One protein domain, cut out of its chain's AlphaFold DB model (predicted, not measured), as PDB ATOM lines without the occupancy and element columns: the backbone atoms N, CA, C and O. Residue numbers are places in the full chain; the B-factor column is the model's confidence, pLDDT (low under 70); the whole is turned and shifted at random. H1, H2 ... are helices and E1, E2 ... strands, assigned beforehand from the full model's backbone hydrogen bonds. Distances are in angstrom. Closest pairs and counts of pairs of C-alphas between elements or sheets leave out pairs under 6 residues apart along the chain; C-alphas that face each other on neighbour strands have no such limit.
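What this domain is: This is residues 2 to 105 of the 109 residues of an uncharacterized protein of Streptomyces sp. S8 (UniProt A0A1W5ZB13). Two long helices, H2 and H5, lie side by side and run opposite ways, with the shorter H1 packed on one half of H5. At the other end H3 and H4 lead from H2 to a small hairpin of strands, E1 and E2, which makes the far end of the long axis. The 104 printed residues, mostly helix in class, hold H1, H2, H3, H4, E1, E2 and H5 in that order, with one antiparallel sheet, E1 - E2. The whole is loose, radius of gyration of the C-alphas 18.6 A, and elongated, spanning 60 by 33 by 19 A.

How they stand to each other: E1, residues 60 to 63, and E2, residues 69 to 72, form an antiparallel hairpin at 147 degrees; N 62 and O 70 are 2.8 A apart, within hydrogen-bond range. E1 is apart from the hub, H5, residues 79 to 104. H2, residues 19 to 36, touches H5 at a shallow tilt of 16 degrees, opposite ways; the closest C-alphas, of Gly 25 and Ala 95, are 4.9 A apart. H1, residues 2 to 12, touches H5 residues 92 to 100 alone, at a shallow tilt of 29 degrees, the same way; the closest C-alphas, of Thr 6 and Ala 96, are 6.7 A apart. H4, residues 52 to 57, and H5 only just touch, with 3 pairs of C-alphas within 8 A, the closest those of Ile 55 and Ala 79, 5.3 A. H3, residues 40 to 48, is close to but not clearly touching H5; the closest C-alphas, of Leu 42 and Asp 84, are 7.3 A apart. In the five helices every O i to N i+4 pair is within hydrogen-bond range.

Where its parts are: H1 begins at C-alpha 2, (-5.039, 45.470, -11.293), and is 15.4 A long; H2 is 25.3 A. H5, 37.1 A, ends at C-alpha 104, (-2.316, 41.260, -29.053).

The domain as a whole: The C-alphas of Gly 14 and Asp 66, the two farthest apart, are 61.2 A apart. The printed part has no cut, and no link is long. Residues 2 to 3 and 32 to 39 have pLDDT under 70.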
ATOM      1  N   GLN A   2      -4.936  46.391 -10.145       67.62
ATOM      2  CA  GLN A   2      -5.039  45.470 -11.293       67.62
ATOM      3  C   GLN A   2      -4.672  46.080 -12.663       67.62
ATOM      4  O   GLN A   2      -3.891  45.492 -13.401       67.62
ATOM      5  N   LEU A   3      -5.175  47.279 -12.989       69.56
ATOM      6  CA  LEU A   3      -4.904  47.946 -14.274       69.56
ATOM      7  C   LEU A   3      -3.400  48.177 -14.510       69.56
ATOM      8  O   LEU A   3      -2.880  47.894 -15.587       69.56
ATOM      9  N   ALA A   4      -2.694  48.660 -13.483       74.00
ATOM     10  CA  ALA A   4      -1.261  48.931 -13.549       74.00
ATOM     11  C   ALA A   4      -0.442  47.648 -13.771       74.00
ATOM     12  O   ALA A   4       0.492  47.655 -14.571       74.00
ATOM     13  N   ALA A   5      -0.828  46.541 -13.125       75.94
ATOM     14  CA  ALA A   5      -0.199  45.239 -13.328       75.94
ATOM     15  C   ALA A   5      -0.407  44.725 -14.764       75.94
ATOM     16  O   ALA A   5       0.560  44.325 -15.410       75.94
ATOM     17  N   THR A   6      -1.629  44.815 -15.303       73.94
ATOM     18  CA  THR A   6      -1.924  44.433 -16.696       73.94
ATOM     19  C   THR A   6      -1.092  45.246 -17.685       73.94
ATOM     20  O   THR A   6      -0.489  44.676 -18.593       73.94
ATOM     21  N   ILE A   7      -0.990  46.567 -17.494       75.69
ATOM     22  CA  ILE A   7      -0.148  47.433 -18.332       75.69
ATOM     23  C   ILE A   7       1.326  47.029 -18.234       75.69
ATOM     24  O   ILE A   7       1.992  46.906 -19.263       75.69
ATOM     25  N   GLY A   8       1.833  46.827 -17.014       80.56
ATOM     26  CA  GLY A   8       3.226  46.467 -16.760       80.56
ATOM     27  C   GLY A   8       3.618  45.154 -17.432       80.56
ATOM     28  O   GLY A   8       4.599  45.117 -18.169       80.56
ATOM     29  N   ILE A   9       2.808  44.107 -17.257       80.75
ATOM     30  CA  ILE A   9       3.032  42.790 -17.867       80.75
ATOM     31  C   ILE A   9       2.962  42.886 -19.396       80.75
ATOM     32  O   ILE A   9       3.874  42.440 -20.085       80.75
ATOM     33  N   THR A  10       1.926  43.528 -19.942       77.06
ATOM     34  CA  THR A  10       1.736  43.631 -21.401       77.06
ATOM     35  C   THR A  10       2.902  44.361 -22.076       77.06
ATOM     36  O   THR A  10       3.378  43.940 -23.132       77.06
ATOM     37  N   ARG A  11       3.431  45.409 -21.428       80.94
ATOM     38  CA  ARG A  11       4.641  46.113 -21.873       80.94
ATOM     39  C   ARG A  11       5.909  45.278 -21.727       80.94
ATOM     40  O   ARG A  11       6.744  45.329 -22.624       80.94
ATOM     41  N   ALA A  12       6.056  44.510 -20.646       84.06
ATOM     42  CA  ALA A  12       7.206  43.627 -20.445       84.06
ATOM     43  C   ALA A  12       7.318  42.559 -21.550       84.06
ATOM     44  O   ALA A  12       8.423  42.201 -21.945       84.06
ATOM     45  N   PHE A  13       6.187  42.123 -22.114       82.12
ATOM     46  CA  PHE A  13       6.136  41.232 -23.281       82.12
ATOM     47  C   PHE A  13       6.294  41.949 -24.640       82.12
ATOM     48  O   PHE A  13       6.137  41.322 -25.685       82.12
ATOM     49  N   GLY A  14       6.604  43.250 -24.658       81.25
ATOM     50  CA  GLY A  14       6.894  44.012 -25.878       81.25
ATOM     51  C   GLY A  14       5.671  44.580 -26.605       81.25
ATOM     52  O   GLY A  14       5.816  45.148 -27.690       81.25
ATOM     53  N   TYR A  15       4.471  44.480 -26.026       77.81
ATOM     54  CA  TYR A  15       3.251  45.013 -26.631       77.81
ATOM     55  C   TYR A  15       2.968  46.454 -26.184       77.81
ATOM     56  O   TYR A  15       3.095  46.819 -25.011       77.81
ATOM     57  N   ARG A  16       2.537  47.298 -27.131       80.12
ATOM     58  CA  ARG A  16       2.040  48.647 -26.833       80.12
ATOM     59  C   ARG A  16       0.573  48.570 -26.436       80.12
ATOM     60  O   ARG A  16      -0.271  48.230 -27.252       80.12
ATOM     61  N   VAL A  17       0.273  48.948 -25.198       73.00
ATOM     62  CA  VAL A  17      -1.109  49.086 -24.731       73.00
ATOM     63  C   VAL A  17      -1.695  50.384 -25.292       73.00
ATOM     64  O   VAL A  17      -1.212  51.470 -24.963       73.00
ATOM     65  N   THR A  18      -2.706  50.283 -26.156       79.38
ATOM     66  CA  THR A  18      -3.361  51.452 -26.759       79.38
ATOM     67  C   THR A  18      -4.368  52.083 -25.785       79.38
ATOM     68  O   THR A  18      -4.962  51.377 -24.963       79.38
ATOM     69  N   PRO A  19      -4.623  53.405 -25.869       78.81
ATOM     70  CA  PRO A  19      -5.665  54.053 -25.067       78.81
ATOM     71  C   PRO A  19      -7.053  53.432 -25.274       78.81
ATOM     72  O   PRO A  19      -7.826  53.323 -24.327       78.81
ATOM     73  N   ALA A  20      -7.346  52.963 -26.491       75.94
ATOM     74  CA  ALA A  20      -8.597  52.282 -26.816       75.94
ATOM     75  C   ALA A  20      -8.743  50.940 -26.076       75.94
ATOM     76  O   ALA A  20      -9.807  50.662 -25.526       75.94
ATOM     77  N   ALA A  21      -7.676  50.136 -25.991       74.12
ATOM     78  CA  ALA A  21      -7.692  48.879 -25.241       74.12
ATOM     79  C   ALA A  21      -7.892  49.113 -23.733       74.12
ATOM     80  O   ALA A  21      -8.637  48.379 -23.084       74.12
ATOM     81  N   LEU A  22      -7.287  50.174 -23.184       76.25
ATOM     82  CA  LEU A  22      -7.504  50.575 -21.790       76.25
ATOM     83  C   LEU A  22      -8.936  51.026 -21.536       76.25
ATOM     84  O   LEU A  22      -9.522  50.622 -20.535       76.25
ATOM     85  N   LEU A  23      -9.504  51.831 -22.435       81.62
ATOM     86  CA  LEU A  23     -10.888  52.285 -22.329       81.62
ATOM     87  C   LEU A  23     -11.870  51.120 -22.419       81.62
ATOM     88  O   LEU A  23     -12.812  51.083 -21.636       81.62
ATOM     89  N   ALA A  24     -11.636  50.144 -23.297       80.00
ATOM     90  CA  ALA A  24     -12.468  48.947 -23.382       80.00
ATOM     91  C   ALA A  24     -12.430  48.134 -22.078       80.00
ATOM     92  O   ALA A  24     -13.477  47.809 -21.518       80.00
ATOM     93  N   GLY A  25     -11.234  47.863 -21.542       74.31
ATOM     94  CA  GLY A  25     -11.080  47.169 -20.262       74.31
ATOM     95  C   GLY A  25     -11.707  47.933 -19.093       74.31
ATOM     96  O   GLY A  25     -12.406  47.343 -18.271       74.31
ATOM     97  N   ALA A  26     -11.508  49.252 -19.037       78.94
ATOM     98  CA  ALA A  26     -12.083  50.120 -18.012       78.94
ATOM     99  C   ALA A  26     -13.609  50.208 -18.118       78.94
ATOM    100  O   ALA A  26     -14.284  50.148 -17.095       78.94
ATOM    101  N   ALA A  27     -14.159  50.296 -19.330       81.69
ATOM    102  CA  ALA A  27     -15.598  50.326 -19.567       81.69
ATOM    103  C   ALA A  27     -16.260  49.013 -19.143       81.69
ATOM    104  O   ALA A  27     -17.295  49.048 -18.480       81.69
ATOM    105  N   ILE A  28     -15.650  47.862 -19.449       78.69
ATOM    106  CA  ILE A  28     -16.126  46.561 -18.957       78.69
ATOM    107  C   ILE A  28     -16.100  46.566 -17.432       78.69
ATOM    108  O   ILE A  28     -17.123  46.327 -16.801       78.69
ATOM    109  N   ASN A  29     -14.965  46.904 -16.824       73.12
ATOM    110  CA  ASN A  29     -14.837  46.831 -15.373       73.12
ATOM    111  C   ASN A  29     -15.824  47.778 -14.663       73.12
ATOM    112  O   ASN A  29     -16.560  47.351 -13.782       73.12
ATOM    113  N   ALA A  30     -15.931  49.032 -15.112       75.44
ATOM    114  CA  ALA A  30     -16.832  50.028 -14.535       75.44
ATOM    115  C   ALA A  30     -18.317  49.695 -14.748       75.44
ATOM    116  O   ALA A  30     -19.109  49.814 -13.814       75.44
ATOM    117  N   SER A  31     -18.708  49.259 -15.950       72.81
ATOM    118  CA  SER A  31     -20.107  48.911 -16.238       72.81
ATOM    119  C   SER A  31     -20.560  47.683 -15.460       72.81
ATOM    120  O   SER A  31     -21.671  47.664 -14.928       72.81
ATOM    121  N   THR A  32     -19.690  46.680 -15.335       69.19
ATOM    122  CA  THR A  32     -20.038  45.466 -14.599       69.19
ATOM    123  C   THR A  32     -20.016  45.707 -13.090       69.19
ATOM    124  O   THR A  32     -20.921  45.239 -12.411       69.19
ATOM    125  N   HIS A  33     -19.081  46.508 -12.567       68.38
ATOM    126  CA  HIS A  33     -19.078  46.907 -11.154       68.38
ATOM    127  C   HIS A  33     -20.365  47.662 -10.783       68.38
ATOM    128  O   HIS A  33     -21.069  47.263  -9.862       68.38
ATOM    129  N   ALA A  34     -20.778  48.641 -11.600       65.19
ATOM    130  CA  ALA A  34     -22.027  49.377 -11.383       65.19
ATOM    131  C   ALA A  34     -23.286  48.486 -11.430       65.19
ATOM    132  O   ALA A  34     -24.272  48.756 -10.740       65.19
ATOM    133  N   ALA A  35     -23.275  47.429 -12.247       66.06
ATOM    134  CA  ALA A  35     -24.373  46.470 -12.328       66.06
ATOM    135  C   ALA A  35     -24.396  45.479 -11.149       66.06
ATOM    136  O   ALA A  35     -25.463  44.967 -10.797       66.06
ATOM    137  N   ILE A  36     -23.238  45.198 -10.548       68.75
ATOM    138  CA  ILE A  36     -23.067  44.148  -9.536       68.75
ATOM    139  C   ILE A  36     -23.145  44.679  -8.122       68.75
ATOM    140  O   ILE A  36     -23.768  44.011  -7.304       68.75
ATOM    141  N   ASP A  37     -22.675  45.897  -7.860       66.06
ATOM    142  CA  ASP A  37     -22.816  46.547  -6.549       66.06
ATOM    143  C   ASP A  37     -24.283  46.635  -6.095       66.06
ATOM    144  O   ASP A  37     -24.588  46.727  -4.909       66.06
ATOM    145  N   ARG A  38     -25.232  46.560  -7.037       64.56
ATOM    146  CA  ARG A  38     -26.672  46.514  -6.744       64.56
ATOM    147  C   ARG A  38     -27.198  45.124  -6.380       64.56
ATOM    148  O   ARG A  38     -28.397  44.986  -6.152       64.56
ATOM    149  N   GLY A  39     -26.380  44.074  -6.419       65.44
ATOM    150  CA  GLY A  39     -26.771  42.692  -6.121       65.44
ATOM    151  C   GLY A  39     -27.726  42.032  -7.125       65.44
ATOM    152  O   GLY A  39     -27.930  40.817  -7.110       65.44
ATOM    153  N   ALA A  40     -28.329  42.822  -8.014       70.00
ATOM    154  CA  ALA A  40     -29.413  42.405  -8.889       70.00
ATOM    155  C   ALA A  40     -28.967  41.370  -9.928       70.00
ATOM    156  O   ALA A  40     -29.698  40.414 -10.187       70.00
ATOM    157  N   LEU A  41     -27.762  41.521 -10.489       72.94
ATOM    158  CA  LEU A  41     -27.235  40.579 -11.477       72.94
ATOM    159  C   LEU A  41     -26.997  39.195 -10.864       72.94
ATOM    160  O   LEU A  41     -27.334  38.178 -11.472       72.94
ATOM    161  N   LEU A  42     -26.459  39.161  -9.645       76.00
ATOM    162  CA  LEU A  42     -26.128  37.925  -8.948       76.00
ATOM    163  C   LEU A  42     -27.401  37.183  -8.513       76.00
ATOM    164  O   LEU A  42     -27.534  35.990  -8.786       76.00
ATOM    165  N   LEU A  43     -28.395  37.894  -7.963       76.44
ATOM    166  CA  LEU A  43     -29.727  37.328  -7.683       76.44
ATOM    167  C   LEU A  43     -30.411  36.809  -8.932       76.44
ATOM    168  O   LEU A  43     -31.021  35.742  -8.904       76.44
ATOM    169  N   TRP A  44     -30.346  37.573 -10.019       79.25
ATOM    170  CA  TRP A  44     -30.946  37.166 -11.277       79.25
ATOM    171  C   TRP A  44     -30.290  35.890 -11.812       79.25
ATOM    172  O   TRP A  44     -31.005  34.961 -12.181       79.25
ATOM    173  N   LEU A  45     -28.957  35.789 -11.779       79.94
ATOM    174  CA  LEU A  45     -28.226  34.576 -12.157       79.94
ATOM    175  C   LEU A  45     -28.576  33.392 -11.249       79.94
ATOM    176  O   LEU A  45     -28.858  32.304 -11.752       79.94
ATOM    177  N   ALA A  46     -28.613  33.593  -9.930       82.38
ATOM    178  CA  ALA A  46     -28.970  32.551  -8.971       82.38
ATOM    179  C   ALA A  46     -30.404  32.045  -9.195       82.38
ATOM    180  O   ALA A  46     -30.630  30.836  -9.232       82.38
ATOM    181  N   LYS A  47     -31.363  32.950  -9.432       83.25
ATOM    182  CA  LYS A  47     -32.749  32.597  -9.780       83.25
ATOM    183  C   LYS A  47     -32.824  31.857 -11.110       83.25
ATOM    184  O   LYS A  47     -33.443  30.802 -11.187       83.25
ATOM    185  N   LYS A  48     -32.160  32.371 -12.146       84.50
ATOM    186  CA  LYS A  48     -32.171  31.781 -13.491       84.50
ATOM    187  C   LYS A  48     -31.553  30.383 -13.527       84.50
ATOM    188  O   LYS A  48     -31.998  29.546 -14.303       84.50
ATOM    189  N   THR A  49     -30.542  30.130 -12.702       83.00
ATOM    190  CA  THR A  49     -29.866  28.825 -12.612       83.00
ATOM    191  C   THR A  49     -30.468  27.894 -11.557       83.00
ATOM    192  O   THR A  49     -29.993  26.769 -11.403       83.00
ATOM    193  N   GLY A  50     -31.502  28.332 -10.827       79.44
ATOM    194  CA  GLY A  50     -32.116  27.556  -9.745       79.44
ATOM    195  C   GLY A  50     -31.181  27.316  -8.551       79.44
ATOM    196  O   GLY A  50     -31.336  26.335  -7.831       79.44
ATOM    197  N   LYS A  51     -30.178  28.178  -8.351       82.00
ATOM    198  CA  LYS A  51     -29.134  28.055  -7.320       82.00
ATOM    199  C   LYS A  51     -29.325  29.021  -6.144       82.00
ATOM    200  O   LYS A  51     -28.358  29.357  -5.466       82.00
ATOM    201  N   THR A  52     -30.554  29.459  -5.864       84.31
ATOM    202  CA  THR A  52     -30.825  30.371  -4.734       84.31
ATOM    203  C   THR A  52     -30.631  29.710  -3.371       84.31
ATOM    204  O   THR A  52     -30.283  30.398  -2.415       84.31
ATOM    205  N   GLY A  53     -30.748  28.378  -3.294       84.25
ATOM    206  CA  GLY A  53     -30.620  27.629  -2.043       84.25
ATOM    207  C   GLY A  53     -29.331  27.932  -1.277       84.25
ATOM    208  O   GLY A  53     -29.379  28.131  -0.071       84.25
ATOM    209  N   TYR A  54     -28.190  28.077  -1.953       83.00
ATOM    210  CA  TYR A  54     -26.935  28.407  -1.269       83.00
ATOM    211  C   TYR A  54     -26.983  29.784  -0.576       83.00
ATOM    212  O   TYR A  54     -26.603  29.896   0.584       83.00
ATOM    213  N   ILE A  55     -27.550  30.804  -1.230       84.81
ATOM    214  CA  ILE A  55     -27.730  32.155  -0.656       84.81
ATOM    215  C   ILE A  55     -28.737  32.131   0.506       84.81
ATOM    216  O   ILE A  55     -28.572  32.816   1.515       84.81
ATOM    217  N   GLU A  56     -29.800  31.345   0.369       84.31
ATOM    218  CA  GLU A  56     -30.872  31.256   1.363       84.31
ATOM    219  C   GLU A  56     -30.466  30.469   2.613       84.31
ATOM    220  O   GLU A  56     -30.981  30.754   3.692       84.31
ATOM    221  N   HIS A  57     -29.556  29.498   2.490       86.00
ATOM    222  CA  HIS A  57     -29.168  28.604   3.586       86.00
ATOM    223  C   HIS A  57     -27.881  29.058   4.283       86.00
ATOM    224  O   HIS A  57     -27.790  28.964   5.505       86.00
ATOM    225  N   CYS A  58     -26.913  29.606   3.547       87.19
ATOM    226  CA  CYS A  58     -25.631  30.050   4.094       87.19
ATOM    227  C   CYS A  58     -25.681  31.538   4.468       87.19
ATOM    228  O   CYS A  58     -25.095  32.401   3.809       87.19
ATOM    229  N   GLN A  59     -26.423  31.818   5.537       87.94
ATOM    230  CA  GLN A  59     -26.565  33.142   6.142       87.94
ATOM    231  C   GLN A  59     -25.821  33.206   7.474       87.94
ATOM    232  O   GLN A  59     -25.561  32.173   8.093       87.94
ATOM    233  N   THR A  60     -25.528  34.416   7.933       89.19
ATOM    234  CA  THR A  60     -24.847  34.647   9.209       89.19
ATOM    235  C   THR A  60     -25.878  35.072  10.243       89.19
ATOM    236  O   THR A  60     -26.807  35.812   9.930       89.19
ATOM    237  N   VAL A  61     -25.728  34.613  11.484       91.38
ATOM    238  CA  VAL A  61     -26.490  35.146  12.618       91.38
ATOM    239  C   VAL A  61     -25.579  36.105  13.375       91.38
ATOM    240  O   VAL A  61     -24.456  35.746  13.728       91.38
ATOM    241  N   ARG A  62     -26.048  37.331  13.579       89.88
ATOM    242  CA  ARG A  62     -25.395  38.365  14.380       89.88
ATOM    243  C   ARG A  62     -26.095  38.451  15.726       89.88
ATOM    244  O   ARG A  62     -27.303  38.247  15.802       89.88
ATOM    245  N   MET A  63     -25.322  38.734  16.763       92.62
ATOM    246  CA  MET A  63     -25.838  39.060  18.084       92.62
ATOM    247  C   MET A  63     -25.565  40.538  18.318       92.62
ATOM    248  O   MET A  63     -24.415  40.964  18.200       92.62
ATOM    249  N   ASP A  64     -26.620  41.290  18.596       88.88
ATOM    250  CA  ASP A  64     -26.538  42.691  18.983       88.88
ATOM    251  C   ASP A  64     -26.130  42.811  20.464       88.88
ATOM    252  O   ASP A  64     -26.180  41.836  21.221       88.88
ATOM    253  N   ASP A  65     -25.713  44.006  20.891       92.38
ATOM    254  CA  ASP A  65     -25.199  44.251  22.252       92.38
ATOM    255  C   ASP A  65     -26.228  43.948  23.361       92.38
ATOM    256  O   ASP A  65     -25.864  43.665  24.503       92.38
ATOM    257  N   ASP A  66     -27.519  43.988  23.027       93.88
ATOM    258  CA  ASP A  66     -28.642  43.660  23.910       93.88
ATOM    259  C   ASP A  66     -28.990  42.157  23.934       93.88
ATOM    260  O   ASP A  66     -29.889  41.729  24.660       93.88
ATOM    261  N   GLY A  67     -28.267  41.346  23.160       92.31
ATOM    262  CA  GLY A  67     -28.466  39.910  23.020       92.31
ATOM    263  C   GLY A  67     -29.504  39.496  21.981       92.31
ATOM    264  O   GLY A  67     -29.783  38.300  21.851       92.31
ATOM    265  N   THR A  68     -30.053  40.437  21.214       94.62
ATOM    266  CA  THR A  68     -30.947  40.130  20.096       94.62
ATOM    267  C   THR A  68     -30.179  39.405  18.990       94.62
ATOM    268  O   THR A  68     -29.084  39.807  18.606       94.62
ATOM    269  N   LEU A  69     -30.748  38.313  18.466       92.19
ATOM    270  CA  LEU A  69     -30.174  37.579  17.338       92.19
ATOM    271  C   LEU A  69     -30.842  38.007  16.029       92.19
ATOM    272  O   LEU A  69     -32.049  37.828  15.856       92.19
ATOM    273  N   THR A  70     -30.055  38.505  15.079       90.69
ATOM    274  CA  THR A  70     -30.519  38.917  13.751       90.69
ATOM    275  C   THR A  70     -29.875  38.068  12.660       90.69
ATOM    276  O   THR A  70     -28.697  37.714  12.711       90.69
ATOM    277  N   ARG A  71     -30.667  37.685  11.653       87.69
ATOM    278  CA  ARG A  71     -30.177  36.916  10.503       87.69
ATOM    279  C   ARG A  71     -29.770  37.883   9.397       87.69
ATOM    280  O   ARG A  71     -30.596  38.648   8.908       87.69
ATOM    281  N   GLU A  72     -28.511  37.824   8.992       85.62
ATOM    282  CA  GLU A  72     -27.934  38.672   7.957       85.62
ATOM    283  C   GLU A  72     -27.710  37.860   6.676       85.62
ATOM    284  O   GLU A  72     -27.063  36.809   6.682       85.62
ATOM    285  N   ILE A  73     -28.250  38.356   5.560       83.12
ATOM    286  CA  ILE A  73     -28.175  37.684   4.251       83.12
ATOM    287  C   ILE A  73     -26.963  38.174   3.449       83.12
ATOM    288  O   ILE A  73     -26.356  37.415   2.699       83.12
ATOM    289  N   ASN A  74     -26.585  39.437   3.623       77.88
ATOM    290  CA  ASN A  74     -25.742  40.209   2.713       77.88
ATOM    291  C   ASN A  74     -24.544  40.885   3.406       77.88
ATOM    292  O   ASN A  74     -24.091  41.935   2.958       77.88
ATOM    293  N   GLY A  75     -24.004  40.260   4.454       81.50
ATOM    294  CA  GLY A  75     -22.840  40.761   5.186       81.50
ATOM    295  C   GLY A  75     -21.649  39.805   5.233       81.50
ATOM    296  O   GLY A  75     -21.660  38.732   4.626       81.50
ATOM    297  N   PRO A  76     -20.587  40.171   5.968       83.56
ATOM    298  CA  PRO A  76     -19.393  39.345   6.103       83.56
ATOM    299  C   PRO A  76     -19.704  37.919   6.576       83.56
ATOM    300  O   PRO A  76     -20.386  37.722   7.585       83.56
ATOM    301  N   GLY A  77     -19.163  36.930   5.863       84.31
ATOM    302  CA  GLY A  77     -19.344  35.508   6.168       84.31
ATOM    303  C   GLY A  77     -20.617  34.879   5.596       84.31
ATOM    304  O   GLY A  77     -20.829  33.689   5.801       84.31
ATOM    305  N   THR A  78     -21.454  35.632   4.872       89.44
ATOM    306  CA  THR A  78     -22.595  35.049   4.158       89.44
ATOM    307  C   THR A  78     -22.183  34.560   2.769       89.44
ATOM    308  O   THR A  78     -21.276  35.111   2.136       89.44
ATOM    309  N   ALA A  79     -22.909  33.574   2.235       87.19
ATOM    310  CA  ALA A  79     -22.716  33.109   0.860       87.19
ATOM    311  C   ALA A  79     -22.900  34.228  -0.174       87.19
ATOM    312  O   ALA A  79     -22.285  34.202  -1.237       87.19
ATOM    313  N   TRP A  80     -23.726  35.226   0.139       85.75
ATOM    314  CA  TRP A  80     -23.881  36.411  -0.695       85.75
ATOM    315  C   TRP A  80     -22.559  37.149  -0.899       85.75
ATOM    316  O   TRP A  80     -22.173  37.412  -2.034       85.75
ATOM    317  N   MET A  81     -21.855  37.453   0.195       86.19
ATOM    318  CA  MET A  81     -20.581  38.169   0.160       86.19
ATOM    319  C   MET A  81     -19.507  37.364  -0.579       86.19
ATOM    320  O   MET A  81     -18.732  37.914  -1.360       86.19
ATOM    321  N   GLU A  82     -19.466  36.048  -0.366       88.06
ATOM    322  CA  GLU A  82     -18.519  35.171  -1.058       88.06
ATOM    323  C   GLU A  82     -18.760  35.134  -2.568       88.06
ATOM    324  O   GLU A  82     -17.814  35.262  -3.355       88.06
ATOM    325  N   LEU A  83     -20.024  34.995  -2.978       86.06
ATOM    326  CA  LEU A  83     -20.414  35.008  -4.384       86.06
ATOM    327  C   LEU A  83     -20.142  36.366  -5.031       86.06
ATOM    328  O   LEU A  83     -19.637  36.402  -6.152       86.06
ATOM    329  N   ASP A  84     -20.440  37.463  -4.337       83.19
ATOM    330  CA  ASP A  84     -20.168  38.815  -4.819       83.19
ATOM    331  C   ASP A  84     -18.665  39.033  -5.046       83.19
ATOM    332  O   ASP A  84     -18.241  39.429  -6.135       83.19
ATOM    333  N   ALA A  85     -17.829  38.651  -4.079       85.88
ATOM    334  CA  ALA A  85     -16.379  38.730  -4.213       85.88
ATOM    335  C   ALA A  85     -15.848  37.836  -5.349       85.88
ATOM    336  O   ALA A  85     -14.932  38.224  -6.080       85.88
ATOM    337  N   ALA A  86     -16.403  36.632  -5.518       86.94
ATOM    338  CA  ALA A  86     -16.030  35.732  -6.606       86.94
ATOM    339  C   ALA A  86     -16.408  36.307  -7.979       86.94
ATOM    340  O   ALA A  86     -15.595  36.257  -8.907       86.94
ATOM    341  N   LEU A  87     -17.597  36.899  -8.102       84.06
ATOM    342  CA  LEU A  87     -18.063  37.526  -9.333       84.06
ATOM    343  C   LEU A  87     -17.187  38.727  -9.710       84.06
ATOM    344  O   LEU A  87     -16.740  38.822 -10.856       84.06
ATOM    345  N   HIS A  88     -16.849  39.578  -8.739       83.94
ATOM    346  CA  HIS A  88     -15.916  40.689  -8.931       83.94
ATOM    347  C   HIS A  88     -14.555  40.222  -9.461       83.94
ATOM    348  O   HIS A  88     -14.023  40.795 -10.417       83.94
ATOM    349  N   ARG A  89     -14.000  39.136  -8.905       86.69
ATOM    350  CA  ARG A  89     -12.746  38.548  -9.411       86.69
ATOM    351  C   ARG A  89     -12.890  38.046 -10.845       86.69
ATOM    352  O   ARG A  89     -12.022  38.330 -11.668       86.69
ATOM    353  N   ALA A  90     -13.968  37.327 -11.155       84.56
ATOM    354  CA  ALA A  90     -14.203  36.784 -12.492       84.56
ATOM    355  C   ALA A  90     -14.261  37.889 -13.559       84.56
ATOM    356  O   ALA A  90     -13.673  37.757 -14.633       84.56
ATOM    357  N   ILE A  91     -14.894  39.016 -13.240       83.31
ATOM    358  CA  ILE A  91     -14.987  40.178 -14.134       83.31
ATOM    359  C   ILE A  91     -13.651  40.864 -14.304       83.31
ATOM    360  O   ILE A  91     -13.279  41.180 -15.432       83.31
ATOM    361  N   GLY A  92     -12.908  41.049 -13.213       82.75
ATOM    362  CA  GLY A  92     -11.550  41.567 -13.290       82.75
ATOM    363  C   GLY A  92     -10.704  40.730 -14.251       82.75
ATOM    364  O   GLY A  92     -10.025  41.289 -15.114       82.75
ATOM    365  N   ILE A  93     -10.766  39.400 -14.143       85.81
ATOM    366  CA  ILE A  93     -10.050  38.481 -15.038       85.81
ATOM    367  C   ILE A  93     -10.537  38.644 -16.485       85.81
ATOM    368  O   ILE A  93      -9.712  38.785 -17.385       85.81
ATOM    369  N   GLY A  94     -11.852  38.695 -16.715       85.38
ATOM    370  CA  GLY A  94     -12.434  38.895 -18.045       85.38
ATOM    371  C   GLY A  94     -12.007  40.213 -18.698       85.38
ATOM    372  O   GLY A  94     -11.563  40.220 -19.844       85.38
ATOM    373  N   ALA A  95     -12.052  41.324 -17.961       82.06
ATOM    374  CA  ALA A  95     -11.606  42.629 -18.441       82.06
ATOM    375  C   ALA A  95     -10.111  42.626 -18.799       82.06
ATOM    376  O   ALA A  95      -9.715  43.172 -19.833       82.06
ATOM    377  N   ALA A  96      -9.275  41.973 -17.984       81.50
ATOM    378  CA  ALA A  96      -7.852  41.810 -18.276       81.50
ATOM    379  C   ALA A  96      -7.617  40.941 -19.524       81.50
ATOM    380  O   ALA A  96      -6.788  41.298 -20.365       81.50
ATOM    381  N   ALA A  97      -8.373  39.852 -19.684       84.81
ATOM    382  CA  ALA A  97      -8.311  38.989 -20.859       84.81
ATOM    383  C   ALA A  97      -8.710  39.743 -22.136       84.81
ATOM    384  O   ALA A  97      -7.973  39.694 -23.116       84.81
ATOM    385  N   VAL A  98      -9.804  40.514 -22.111       83.31
ATOM    386  CA  VAL A  98     -10.235  41.346 -23.250       83.31
ATOM    387  C   VAL A  98      -9.194  42.414 -23.576       83.31
ATOM    388  O   VAL A  98      -8.842  42.588 -24.739       83.31
ATOM    389  N   THR A  99      -8.651  43.093 -22.563       80.38
ATOM    390  CA  THR A  99      -7.590  44.097 -22.756       80.38
ATOM    391  C   THR A  99      -6.371  43.473 -23.433       80.38
ATOM    392  O   THR A  99      -5.847  44.022 -24.401       80.38
ATOM    393  N   THR A 100      -5.944  42.300 -22.961       81.19
ATOM    394  CA  THR A 100      -4.809  41.554 -23.522       81.19
ATOM    395  C   THR A 100      -5.097  41.111 -24.951       81.19
ATOM    396  O   THR A 100      -4.271  41.325 -25.835       81.19
ATOM    397  N   TRP A 101      -6.280  40.548 -25.201       81.69
ATOM    398  CA  TRP A 101      -6.707  40.124 -26.529       81.69
ATOM    399  C   TRP A 101      -6.680  41.287 -27.512       81.69
ATOM    400  O   TRP A 101      -5.965  41.223 -28.502       81.69
ATOM    401  N   LEU A 102      -7.364  42.393 -27.207       81.38
ATOM    402  CA  LEU A 102      -7.377  43.577 -28.069       81.38
ATOM    403  C   LEU A 102      -5.971  44.129 -28.318       81.38
ATOM    404  O   LEU A 102      -5.682  44.587 -29.415       81.38
ATOM    405  N   THR A 103      -5.084  44.040 -27.327       79.06
ATOM    406  CA  THR A 103      -3.696  44.504 -27.458       79.06
ATOM    407  C   THR A 103      -2.825  43.576 -28.319       79.06
ATOM    408  O   THR A 103      -1.856  44.029 -28.927       79.06
ATOM    409  N   THR A 104      -3.137  42.279 -28.371       79.81
ATOM    410  CA  THR A 104      -2.316  41.260 -29.053       79.81
ATOM    411  C   THR A 104      -2.894  40.782 -30.387       79.81
ATOM    412  O   THR A 104      -2.164  40.185 -31.179       79.81
ATOM    413  N   CYS A 105      -4.167  41.066 -30.678       80.19
ATOM    414  CA  CYS A 105      -4.839  40.580 -31.878       80.19
ATOM    415  C   CYS A 105      -4.337  41.281 -33.162       80.19
ATOM    416  O   CYS A 105      -4.150  42.507 -33.163       80.19
TER     417      CYS A 105